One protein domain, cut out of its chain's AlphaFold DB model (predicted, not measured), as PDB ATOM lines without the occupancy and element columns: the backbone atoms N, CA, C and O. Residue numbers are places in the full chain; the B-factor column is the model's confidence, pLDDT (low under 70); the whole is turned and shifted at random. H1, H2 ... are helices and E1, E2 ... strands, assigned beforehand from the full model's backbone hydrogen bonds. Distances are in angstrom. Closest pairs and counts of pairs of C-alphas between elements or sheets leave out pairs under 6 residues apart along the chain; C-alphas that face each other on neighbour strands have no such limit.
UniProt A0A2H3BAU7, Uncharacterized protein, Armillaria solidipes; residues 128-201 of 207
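Overview. This is residues 128 to 201 of the 207 residues of an uncharacterized protein of Armillaria solidipes (UniProt A0A2H3BAU7). This model has little regular structure: a short two-strand ribbon, E1 and E2, has the long helix H1 packed at its E2 side, and the loop of residues 162 to 190 makes a lobe towards the other end of the long axis. The printed part has 74 residues, with H1, E1, H2 and E2 along the chain; the sheet, E1 - E2, is antiparallel. The class is mixed, with only 29 residues in named elements, under half. The whole is loose, radius of gyration of the C-alphas 14.4 A, and elongated, spanning 45 by 24 by 16 A.

Arrangement. Look first at E1, residues 159 to 161, and E2, residues 198 to 200: antiparallel neighbours at 149 degrees, with N 160 and O 199 within hydrogen-bond range at 2.9 A. H1, residues 128 to 146, has its closest C-alphas to E2 at Gln 136 and Tyr 198, 6.4 A apart. With residues 128 to 129 alone H1 only just touches H2, residues 191 to 194, with 3 pairs of C-alphas within 8 A; the closest are those of Glu 129 and Thr 192, 6.0 A. Every O i to N i+4 pair in H1 is within hydrogen-bond range; H2 is too short for one.

Along the chain. Find C-alpha 128 at (-68.959, 23.898, 5.984); H1 runs 26.8 A from there. E1 measures 6.8 A, H2 5.2 A and E2 7.0 A, ending at C-alpha 200 at (-84.197, 14.867, -2.901).

Size, cuts and confidence. The farthest C-alphas, Phe 148 and Thr 183, are 45.8 A apart. The printed part has no cut; the links H1 to E1 and E1 to H2 are long, and H2 to E2 is tight. Residues 175 and 184 have pLDDT under 70.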
ATOM      1  N   GLY A 128     -68.564  23.246   7.234       89.44
ATOM      2  CA  GLY A 128     -68.959  23.898   5.984       89.44
ATOM      3  C   GLY A 128     -69.652  22.948   5.007       89.44
ATOM      4  O   GLY A 128     -70.647  23.328   4.396       89.44
ATOM      5  N   GLU A 129     -69.182  21.698   4.894       89.94
ATOM      6  CA  GLU A 129     -69.851  20.691   4.057       89.94
ATOM      7  C   GLU A 129     -71.251  20.351   4.589       89.94
ATOM      8  O   GLU A 129     -72.189  20.224   3.803       89.94
ATOM      9  N   PHE A 130     -71.390  20.237   5.914       89.06
ATOM     10  CA  PHE A 130     -72.675  19.995   6.573       89.06
ATOM     11  C   PHE A 130     -73.655  21.150   6.332       89.06
ATOM     12  O   PHE A 130     -74.781  20.926   5.891       89.06
ATOM     13  N   LEU A 131     -73.219  22.389   6.580       93.38
ATOM     14  CA  LEU A 131     -74.062  23.573   6.422       93.38
ATOM     15  C   LEU A 131     -74.523  23.754   4.974       93.38
ATOM     16  O   LEU A 131     -75.691  24.059   4.749       93.38
ATOM     17  N   ASP A 132     -73.644  23.537   3.993       93.06
ATOM     18  CA  ASP A 132     -74.028  23.657   2.587       93.06
ATOM     19  C   ASP A 132     -75.031  22.577   2.162       93.06
ATOM     20  O   ASP A 132     -76.017  22.891   1.494       93.06
ATOM     21  N   ALA A 133     -74.850  21.331   2.608       91.44
ATOM     22  CA  ALA A 133     -75.806  20.264   2.329       91.44
ATOM     23  C   ALA A 133     -77.198  20.587   2.893       91.44
ATOM     24  O   ALA A 133     -78.185  20.538   2.161       91.44
ATOM     25  N   PHE A 134     -77.285  20.995   4.163       93.44
ATOM     26  CA  PHE A 134     -78.561  21.358   4.790       93.44
ATOM     27  C   PHE A 134     -79.199  22.586   4.142       93.44
ATOM     28  O   PHE A 134     -80.401  22.583   3.885       93.44
ATOM     29  N   ARG A 135     -78.405  23.604   3.793       96.19
ATOM     30  CA  ARG A 135     -78.881  24.768   3.033       96.19
ATOM     31  C   ARG A 135     -79.539  24.341   1.718       96.19
ATOM     32  O   ARG A 135     -80.636  24.798   1.410       96.19
ATOM     33  N   GLN A 136     -78.902  23.447   0.958       96.38
ATOM     34  CA  GLN A 136     -79.471  22.922  -0.287       96.38
ATOM     35  C   GLN A 136     -80.753  22.108  -0.046       96.38
ATOM     36  O   GLN A 136     -81.704  22.239  -0.816       96.38
ATOM     37  N   MET A 137     -80.823  21.321   1.034       94.69
ATOM     38  CA  MET A 137     -82.040  20.584   1.402       94.69
ATOM     39  C   MET A 137     -83.197  21.505   1.778       94.69
ATOM     40  O   MET A 137     -84.320  21.269   1.338       94.69
ATOM     41  N   PHE A 138     -82.936  22.599   2.497       96.06
ATOM     42  CA  PHE A 138     -83.966  23.595   2.792       96.06
ATOM     43  C   PHE A 138     -84.461  24.316   1.539       96.06
ATOM     44  O   PHE A 138     -85.660  24.537   1.417       96.06
ATOM     45  N   HIS A 139     -83.584  24.618   0.576       97.38
ATOM     46  CA  HIS A 139     -84.019  25.151  -0.720       97.38
ATOM     47  C   HIS A 139     -84.903  24.149  -1.484       97.38
ATOM     48  O   HIS A 139     -85.899  24.540  -2.088       97.38
ATOM     49  N   GLY A 140     -84.556  22.857  -1.452       94.88
ATOM     50  CA  GLY A 140     -85.372  21.795  -2.046       94.88
ATOM     51  C   GLY A 140     -86.756  21.696  -1.402       94.88
ATOM     52  O   GLY A 140     -87.756  21.655  -2.110       94.88
ATOM     53  N   LEU A 141     -86.810  21.739  -0.070       94.94
ATOM     54  CA  LEU A 141     -88.049  21.746   0.713       94.94
ATOM     55  C   LEU A 141     -88.914  22.984   0.456       94.94
ATOM     56  O   LEU A 141     -90.123  22.876   0.273       94.94
ATOM     57  N   GLU A 142     -88.305  24.169   0.427       97.12
ATOM     58  CA  GLU A 142     -89.008  25.405   0.086       97.12
ATOM     59  C   GLU A 142     -89.632  25.297  -1.310       97.12
ATOM     60  O   GLU A 142     -90.803  25.634  -1.495       97.12
ATOM     61  N   PHE A 143     -88.875  24.781  -2.283       96.62
ATOM     62  CA  PHE A 143     -89.365  24.554  -3.635       96.62
ATOM     63  C   PHE A 143     -90.554  23.587  -3.659       96.62
ATOM     64  O   PHE A 143     -91.566  23.909  -4.281       96.62
ATOM     65  N   THR A 144     -90.476  22.436  -2.983       95.44
ATOM     66  CA  THR A 144     -91.594  21.478  -2.958       95.44
ATOM     67  C   THR A 144     -92.829  22.104  -2.314       95.44
ATOM     68  O   THR A 144     -93.905  22.087  -2.910       95.44
ATOM     69  N   HIS A 145     -92.670  22.772  -1.166       95.88
ATOM     70  CA  HIS A 145     -93.788  23.397  -0.454       95.88
ATOM     71  C   HIS A 145     -94.434  24.537  -1.249       95.88
ATOM     72  O   HIS A 145     -95.658  24.658  -1.267       95.88
ATOM     73  N   ARG A 146     -93.639  25.351  -1.957       97.56
ATOM     74  CA  ARG A 146     -94.156  26.411  -2.839       97.56
ATOM     75  C   ARG A 146     -95.000  25.852  -3.988       97.56
ATOM     76  O   ARG A 146     -95.872  26.550  -4.492       97.56
ATOM     77  N   ASN A 147     -94.757  24.604  -4.378       95.81
ATOM     78  CA  ASN A 147     -95.524  23.885  -5.391       95.81
ATOM     79  C   ASN A 147     -96.575  22.944  -4.774       95.81
ATOM     80  O   ASN A 147     -96.990  21.991  -5.426       95.81
ATOM     81  N   PHE A 148     -97.005  23.210  -3.534       94.94
ATOM     82  CA  PHE A 148     -98.032  22.444  -2.818       94.94
ATOM     83  C   PHE A 148     -97.722  20.946  -2.685       94.94
ATOM     84  O   PHE A 148     -98.639  20.142  -2.595       94.94
ATOM     85  N   MET A 149     -96.436  20.586  -2.661       96.25
ATOM     86  CA  MET A 149     -95.969  19.216  -2.489       96.25
ATOM     87  C   MET A 149     -95.182  19.095  -1.185       96.25
ATOM     88  O   MET A 149     -94.200  19.809  -0.971       96.25
ATOM     89  N   ALA A 150     -95.557  18.154  -0.328       94.38
ATOM     90  CA  ALA A 150     -94.752  17.740   0.816       94.38
ATOM     91  C   ALA A 150     -94.041  16.423   0.488       94.38
ATOM     92  O   ALA A 150     -94.708  15.460   0.140       94.38
ATOM     93  N   HIS A 151     -92.710  16.347   0.632       94.75
ATOM     94  CA  HIS A 151     -91.951  15.127   0.301       94.75
ATOM     95  C   HIS A 151     -92.362  13.913   1.154       94.75
ATOM     96  O   HIS A 151     -92.437  12.793   0.653       94.75
ATOM     97  N   GLY A 152     -92.589  14.129   2.454       91.25
ATOM     98  CA  GLY A 152     -93.117  13.120   3.380       91.25
ATOM     99  C   GLY A 152     -92.132  12.060   3.896       91.25
ATOM    100  O   GLY A 152     -92.487  11.364   4.840       91.25
ATOM    101  N   ASP A 153     -90.917  11.954   3.343       92.50
ATOM    102  CA  ASP A 153     -89.936  10.916   3.722       92.50
ATOM    103  C   ASP A 153     -88.474  11.339   3.466       92.50
ATOM    104  O   ASP A 153     -87.743  10.751   2.668       92.50
ATOM    105  N   ILE A 154     -88.019  12.417   4.107       90.50
ATOM    106  CA  ILE A 154     -86.631  12.879   3.946       90.50
ATOM    107  C   ILE A 154     -85.721  12.105   4.902       90.50
ATOM    108  O   ILE A 154     -85.581  12.448   6.076       90.50
ATOM    109  N   THR A 155     -85.065  11.074   4.372       85.94
ATOM    110  CA  THR A 155     -84.042  10.281   5.067       85.94
ATOM    111  C   THR A 155     -82.692  10.385   4.359       85.94
ATOM    112  O   THR A 155     -82.604  10.826   3.216       85.94
ATOM    113  N   ILE A 156     -81.611   9.928   5.003       79.75
ATOM    114  CA  ILE A 156     -80.269   9.900   4.387       79.75
ATOM    115  C   ILE A 156     -80.205   9.050   3.105       79.75
ATOM    116  O   ILE A 156     -79.302   9.234   2.294       79.75
ATOM    117  N   LEU A 157     -81.136   8.109   2.923       80.38
ATOM    118  CA  LEU A 157     -81.214   7.283   1.717       80.38
ATOM    119  C   LEU A 157     -81.890   8.024   0.555       80.38
ATOM    120  O   LEU A 157     -81.571   7.745  -0.598       80.38
ATOM    121  N   ASN A 158     -82.733   9.010   0.870       89.88
ATOM    122  CA  ASN A 158     -83.507   9.799  -0.091       89.88
ATOM    123  C   ASN A 158     -82.841  11.141  -0.431       89.88
ATOM    124  O   ASN A 158     -83.401  11.970  -1.148       89.88
ATOM    125  N   VAL A 159     -81.617  11.353   0.061       89.62
ATOM    126  CA  VAL A 159     -80.758  12.482  -0.298       89.62
ATOM    127  C   VAL A 159     -79.570  11.955  -1.089       89.62
ATOM    128  O   VAL A 159     -78.680  11.304  -0.537       89.62
ATOM    129  N   ILE A 160     -79.524  12.263  -2.383       87.88
ATOM    130  CA  ILE A 160     -78.404  11.885  -3.247       87.88
ATOM    131  C   ILE A 160     -77.489  13.070  -3.523       87.88
ATOM    132  O   ILE A 160     -77.913  14.222  -3.605       87.88
ATOM    133  N   LEU A 161     -76.208  12.762  -3.686       87.31
ATOM    134  CA  LEU A 161     -75.159  13.712  -4.022       87.31
ATOM    135  C   LEU A 161     -74.827  13.619  -5.511       87.31
ATOM    136  O   LEU A 161     -74.562  12.523  -6.003       87.31
ATOM    137  N   ASP A 162     -74.747  14.756  -6.202       88.00
ATOM    138  CA  ASP A 162     -74.120  14.839  -7.519       88.00
ATOM    139  C   ASP A 162     -72.624  14.563  -7.387       88.00
ATOM    140  O   ASP A 162     -71.815  15.420  -7.008       88.00
ATOM    141  N   SER A 163     -72.258  13.329  -7.691       84.12
ATOM    142  CA  SER A 163     -70.908  12.833  -7.511       84.12
ATOM    143  C   SER A 163     -69.986  13.184  -8.687       84.12
ATOM    144  O   SER A 163     -68.776  12.999  -8.571       84.12
ATOM    145  N   ASN A 164     -70.502  13.770  -9.779       84.06
ATOM    146  CA  ASN A 164     -69.725  14.054 -10.993       84.06
ATOM    147  C   ASN A 164     -68.520  14.963 -10.722       84.06
ATOM    148  O   ASN A 164     -67.420  14.727 -11.219       84.06
ATOM    149  N   ARG A 165     -68.711  16.003  -9.902       86.19
ATOM    150  CA  ARG A 165     -67.618  16.904  -9.500       86.19
ATOM    151  C   ARG A 165     -66.777  16.337  -8.364       86.19
ATOM    152  O   ARG A 165     -65.613  16.700  -8.226       86.19
ATOM    153  N   LEU A 166     -67.375  15.482  -7.533       86.75
ATOM    154  CA  LEU A 166     -66.692  14.850  -6.410       86.75
ATOM    155  C   LEU A 166     -65.666  13.817  -6.887       86.75
ATOM    156  O   LEU A 166     -64.591  13.725  -6.299       86.75
ATOM    157  N   TYR A 167     -65.972  13.112  -7.977       88.19
ATOM    158  CA  TYR A 167     -65.101  12.136  -8.625       88.19
ATOM    159  C   TYR A 167     -64.740  12.594 -10.047       88.19
ATOM    160  O   TYR A 167     -65.351  12.136 -11.011       88.19
ATOM    161  N   PRO A 168     -63.707  13.442 -10.227       86.69
ATOM    162  CA  PRO A 168     -63.325  13.965 -11.545       86.69
ATOM    163  C   PRO A 168     -62.972  12.889 -12.582       86.69
ATOM    164  O   PRO A 168     -63.031  13.136 -13.783       86.69
ATOM    165  N   LYS A 169     -62.575  11.695 -12.123       87.69
ATOM    166  CA  LYS A 169     -62.256  10.531 -12.967       87.69
ATOM    167  C   LYS A 169     -63.409   9.517 -13.056       87.69
ATOM    168  O   LYS A 169     -63.215   8.421 -13.578       87.69
ATOM    169  N   GLY A 170     -64.580   9.876 -12.535       86.50
ATOM    170  CA  GLY A 170     -65.747   9.014 -12.411       86.50
ATOM    171  C   GLY A 170     -65.652   8.005 -11.265       86.50
ATOM    172  O   GLY A 170     -64.571   7.643 -10.789       86.50
ATOM    173  N   SER A 171     -66.819   7.523 -10.854       85.25
ATOM    174  CA  SER A 171     -66.999   6.446  -9.883       85.25
ATOM    175  C   SER A 171     -67.876   5.340 -10.467       85.25
ATOM    176  O   SER A 171     -68.612   5.554 -11.430       85.25
ATOM    177  N   HIS A 172     -67.825   4.150  -9.882       83.25
ATOM    178  CA  HIS A 172     -68.691   3.044 -10.253       83.25
ATOM    179  C   HIS A 172     -70.126   3.319  -9.766       83.25
ATOM    180  O   HIS A 172     -70.305   3.663  -8.594       83.25
ATOM    181  N   PRO A 173     -71.162   3.142 -10.606       76.12
ATOM    182  CA  PRO A 173     -72.534   3.542 -10.276       76.12
ATOM    183  C   PRO A 173     -73.125   2.772  -9.086       76.12
ATOM    184  O   PRO A 173     -73.866   3.336  -8.292       76.12
ATOM    185  N   ILE A 174     -72.755   1.498  -8.921       72.81
ATOM    186  CA  ILE A 174     -73.209   0.656  -7.799       72.81
ATOM    187  C   ILE A 174     -72.298   0.826  -6.568       72.81
ATOM    188  O   ILE A 174     -72.716   0.615  -5.431       72.81
ATOM    189  N   HIS A 175     -71.044   1.237  -6.784       69.00
ATOM    190  CA  HIS A 175     -70.008   1.283  -5.749       69.00
ATOM    191  C   HIS A 175     -69.224   2.596  -5.844       69.00
ATOM    192  O   HIS A 175     -68.108   2.595  -6.355       69.00
ATOM    193  N   PRO A 176     -69.766   3.724  -5.351       72.06
ATOM    194  CA  PRO A 176     -69.156   5.042  -5.558       72.06
ATOM    195  C   PRO A 176     -67.732   5.193  -5.002       72.06
ATOM    196  O   PRO A 176     -66.986   6.062  -5.438       72.06
ATOM    197  N   SER A 177     -67.322   4.334  -4.064       71.06
ATOM    198  CA  SER A 177     -65.938   4.273  -3.589       71.06
ATOM    199  C   SER A 177     -64.957   3.750  -4.643       71.06
ATOM    200  O   SER A 177     -63.769   4.024  -4.527       71.06
ATOM    201  N   MET A 178     -65.416   3.027  -5.667       76.88
ATOM    202  CA  MET A 178     -64.605   2.407  -6.718       76.88
ATOM    203  C   MET A 178     -64.612   3.244  -7.997       76.88
ATOM    204  O   MET A 178     -65.601   3.894  -8.316       76.88
ATOM    205  N   ASN A 179     -63.522   3.217  -8.761       81.31
ATOM    206  CA  ASN A 179     -63.428   3.845 -10.073       81.31
ATOM    207  C   ASN A 179     -64.359   3.145 -11.077       81.31
ATOM    208  O   ASN A 179     -64.763   2.001 -10.876       81.31
ATOM    209  N   ALA A 180     -64.677   3.813 -12.186       83.75
ATOM    210  CA  ALA A 180     -65.626   3.293 -13.177       83.75
ATOM    211  C   ALA A 180     -65.253   1.908 -13.747       83.75
ATOM    212  O   ALA A 180     -66.131   1.152 -14.145       83.75
ATOM    213  N   LYS A 181     -63.957   1.559 -13.763       82.81
ATOM    214  CA  LYS A 181     -63.453   0.264 -14.250       82.81
ATOM    215  C   LYS A 181     -63.437  -0.828 -13.176       82.81
ATOM    216  O   LYS A 181     -63.008  -1.935 -13.470       82.81
ATOM    217  N   PHE A 182     -63.819  -0.508 -11.940       73.19
ATOM    218  CA  PHE A 182     -63.757  -1.401 -10.781       73.19
ATOM    219  C   PHE A 182     -62.364  -2.001 -10.510       73.19
ATOM    220  O   PHE A 182     -62.215  -3.037  -9.874       73.19
ATOM    221  N   THR A 183     -61.318  -1.329 -10.986       75.94
ATOM    222  CA  THR A 183     -59.912  -1.743 -10.813       75.94
ATOM    223  C   THR A 183     -59.255  -1.049  -9.632       75.94
ATOM    224  O   THR A 183     -58.143  -1.392  -9.245       75.94
ATOM    225  N   GLY A 184     -59.911  -0.008  -9.118       66.19
ATOM    226  CA  GLY A 184     -59.297   0.965  -8.241       66.19
ATOM    227  C   GLY A 184     -60.326   1.714  -7.386       66.19
ATOM    228  O   GLY A 184     -61.499   1.705  -7.742       66.19
ATOM    229  N   PHE A 185     -59.924   2.398  -6.311       72.94
ATOM    230  CA  PHE A 185     -60.779   3.355  -5.626       72.94
ATOM    231  C   PHE A 185     -60.954   4.571  -6.526       72.94
ATOM    232  O   PHE A 185     -60.046   4.962  -7.270       72.94
ATOM    233  N   ALA A 186     -62.136   5.165  -6.485       80.25
ATOM    234  CA  ALA A 186     -62.378   6.411  -7.172       80.25
ATOM    235  C   ALA A 186     -61.591   7.517  -6.464       80.25
ATOM    236  O   ALA A 186     -61.761   7.778  -5.271       80.25
ATOM    237  N   SER A 187     -60.722   8.180  -7.222       82.31
ATOM    238  CA  SER A 187     -60.094   9.413  -6.766       82.31
ATOM    239  C   SER A 187     -61.185  10.459  -6.571       82.31
ATOM    240  O   SER A 187     -61.940  10.745  -7.504       82.31
ATOM    241  N   HIS A 188     -61.256  11.008  -5.363       81.44
ATOM    242  CA  HIS A 188     -62.198  12.054  -5.010       81.44
ATOM    243  C   HIS A 188     -61.472  13.283  -4.480       81.44
ATOM    244  O   HIS A 188     -60.328  13.216  -4.031       81.44
ATOM    245  N   ILE A 189     -62.151  14.418  -4.561       85.00
ATOM    246  CA  ILE A 189     -61.759  15.652  -3.884       85.00
ATOM    247  C   ILE A 189     -62.737  15.935  -2.745       85.00
ATOM    248  O   ILE A 189     -63.803  15.333  -2.680       85.00
ATOM    249  N   THR A 190     -62.384  16.828  -1.823       83.44
ATOM    250  CA  THR A 190     -63.284  17.196  -0.718       83.44
ATOM    251  C   THR A 190     -64.506  17.951  -1.241       83.44
ATOM    252  O   THR A 190     -64.424  18.651  -2.259       83.44
ATOM    253  N   ARG A 191     -65.645  17.875  -0.539       86.81
ATOM    254  CA  ARG A 191     -66.853  18.598  -0.972       86.81
ATOM    255  C   ARG A 191     -66.653  20.101  -0.867       86.81
ATOM    256  O   ARG A 191     -67.166  20.828  -1.704       86.81
ATOM    257  N   THR A 192     -65.849  20.569   0.088       87.00
ATOM    258  CA  THR A 192     -65.454  21.986   0.181       87.00
ATOM    259  C   THR A 192     -64.675  22.466  -1.052       87.00
ATOM    260  O   THR A 192     -64.678  23.656  -1.352       87.00
ATOM    261  N   LYS A 193     -64.012  21.570  -1.798       88.25
ATOM    262  CA  LYS A 193     -63.297  21.937  -3.027       88.25
ATOM    263  C   LYS A 193     -64.213  21.993  -4.251       88.25
ATOM    264  O   LYS A 193     -63.957  22.791  -5.148       88.25
ATOM    265  N   CYS A 194     -65.244  21.148  -4.318       89.25
ATOM    266  CA  CYS A 194     -66.092  21.029  -5.510       89.25
ATOM    267  C   CYS A 194     -67.520  21.569  -5.371       89.25
ATOM    268  O   CYS A 194     -68.171  21.757  -6.400       89.25
ATOM    269  N   TRP A 195     -67.984  21.810  -4.141       89.94
ATOM    270  CA  TRP A 195     -69.340  22.238  -3.779       89.94
ATOM    271  C   TRP A 195     -70.416  21.474  -4.567       89.94
ATOM    272  O   TRP A 195     -71.042  22.025  -5.479       89.94
ATOM    273  N   PRO A 196     -70.572  20.167  -4.290       90.44
ATOM    274  CA  PRO A 196     -71.455  19.298  -5.052       90.44
ATOM    275  C   PRO A 196     -72.929  19.606  -4.755       90.44
ATOM    276  O   PRO A 196     -73.276  20.148  -3.702       90.44
ATOM    277  N   ARG A 197     -73.808  19.248  -5.693       93.31
ATOM    278  CA  ARG A 197     -75.248  19.480  -5.556       93.31
ATOM    279  C   ARG A 197     -75.928  18.307  -4.856       93.31
ATOM    280  O   ARG A 197     -75.573  17.164  -5.120       93.31
ATOM    281  N   TYR A 198     -76.909  18.580  -4.007       93.12
ATOM    282  CA  TYR A 198     -77.741  17.555  -3.374       93.12
ATOM    283  C   TYR A 198     -79.135  17.539  -3.998       93.12
ATOM    284  O   TYR A 198     -79.678  18.592  -4.344       93.12
ATOM    285  N   TYR A 199     -79.725  16.352  -4.107       93.88
ATOM    286  CA  TYR A 199     -81.076  16.155  -4.620       93.88
ATOM    287  C   TYR A 199     -81.901  15.311  -3.657       93.88
ATOM    288  O   TYR A 199     -81.406  14.331  -3.102       93.88
ATOM    289  N   LEU A 200     -83.166  15.695  -3.511       94.38
ATOM    290  CA  LEU A 200     -84.197  14.867  -2.901       94.38
ATOM    291  C   LEU A 200     -84.727  13.896  -3.960       94.38
ATOM    292  O   LEU A 200     -84.973  14.304  -5.099       94.38
ATOM    293  N   ILE A 201     -84.862  12.628  -3.596       93.19
ATOM    294  CA  ILE A 201     -85.414  11.566  -4.440       93.19
ATOM    295  C   ILE A 201     -86.456  10.774  -3.659       93.19
ATOM    296  O   ILE A 201     -86.584  10.939  -2.456       93.19
TER     297      ILE A 201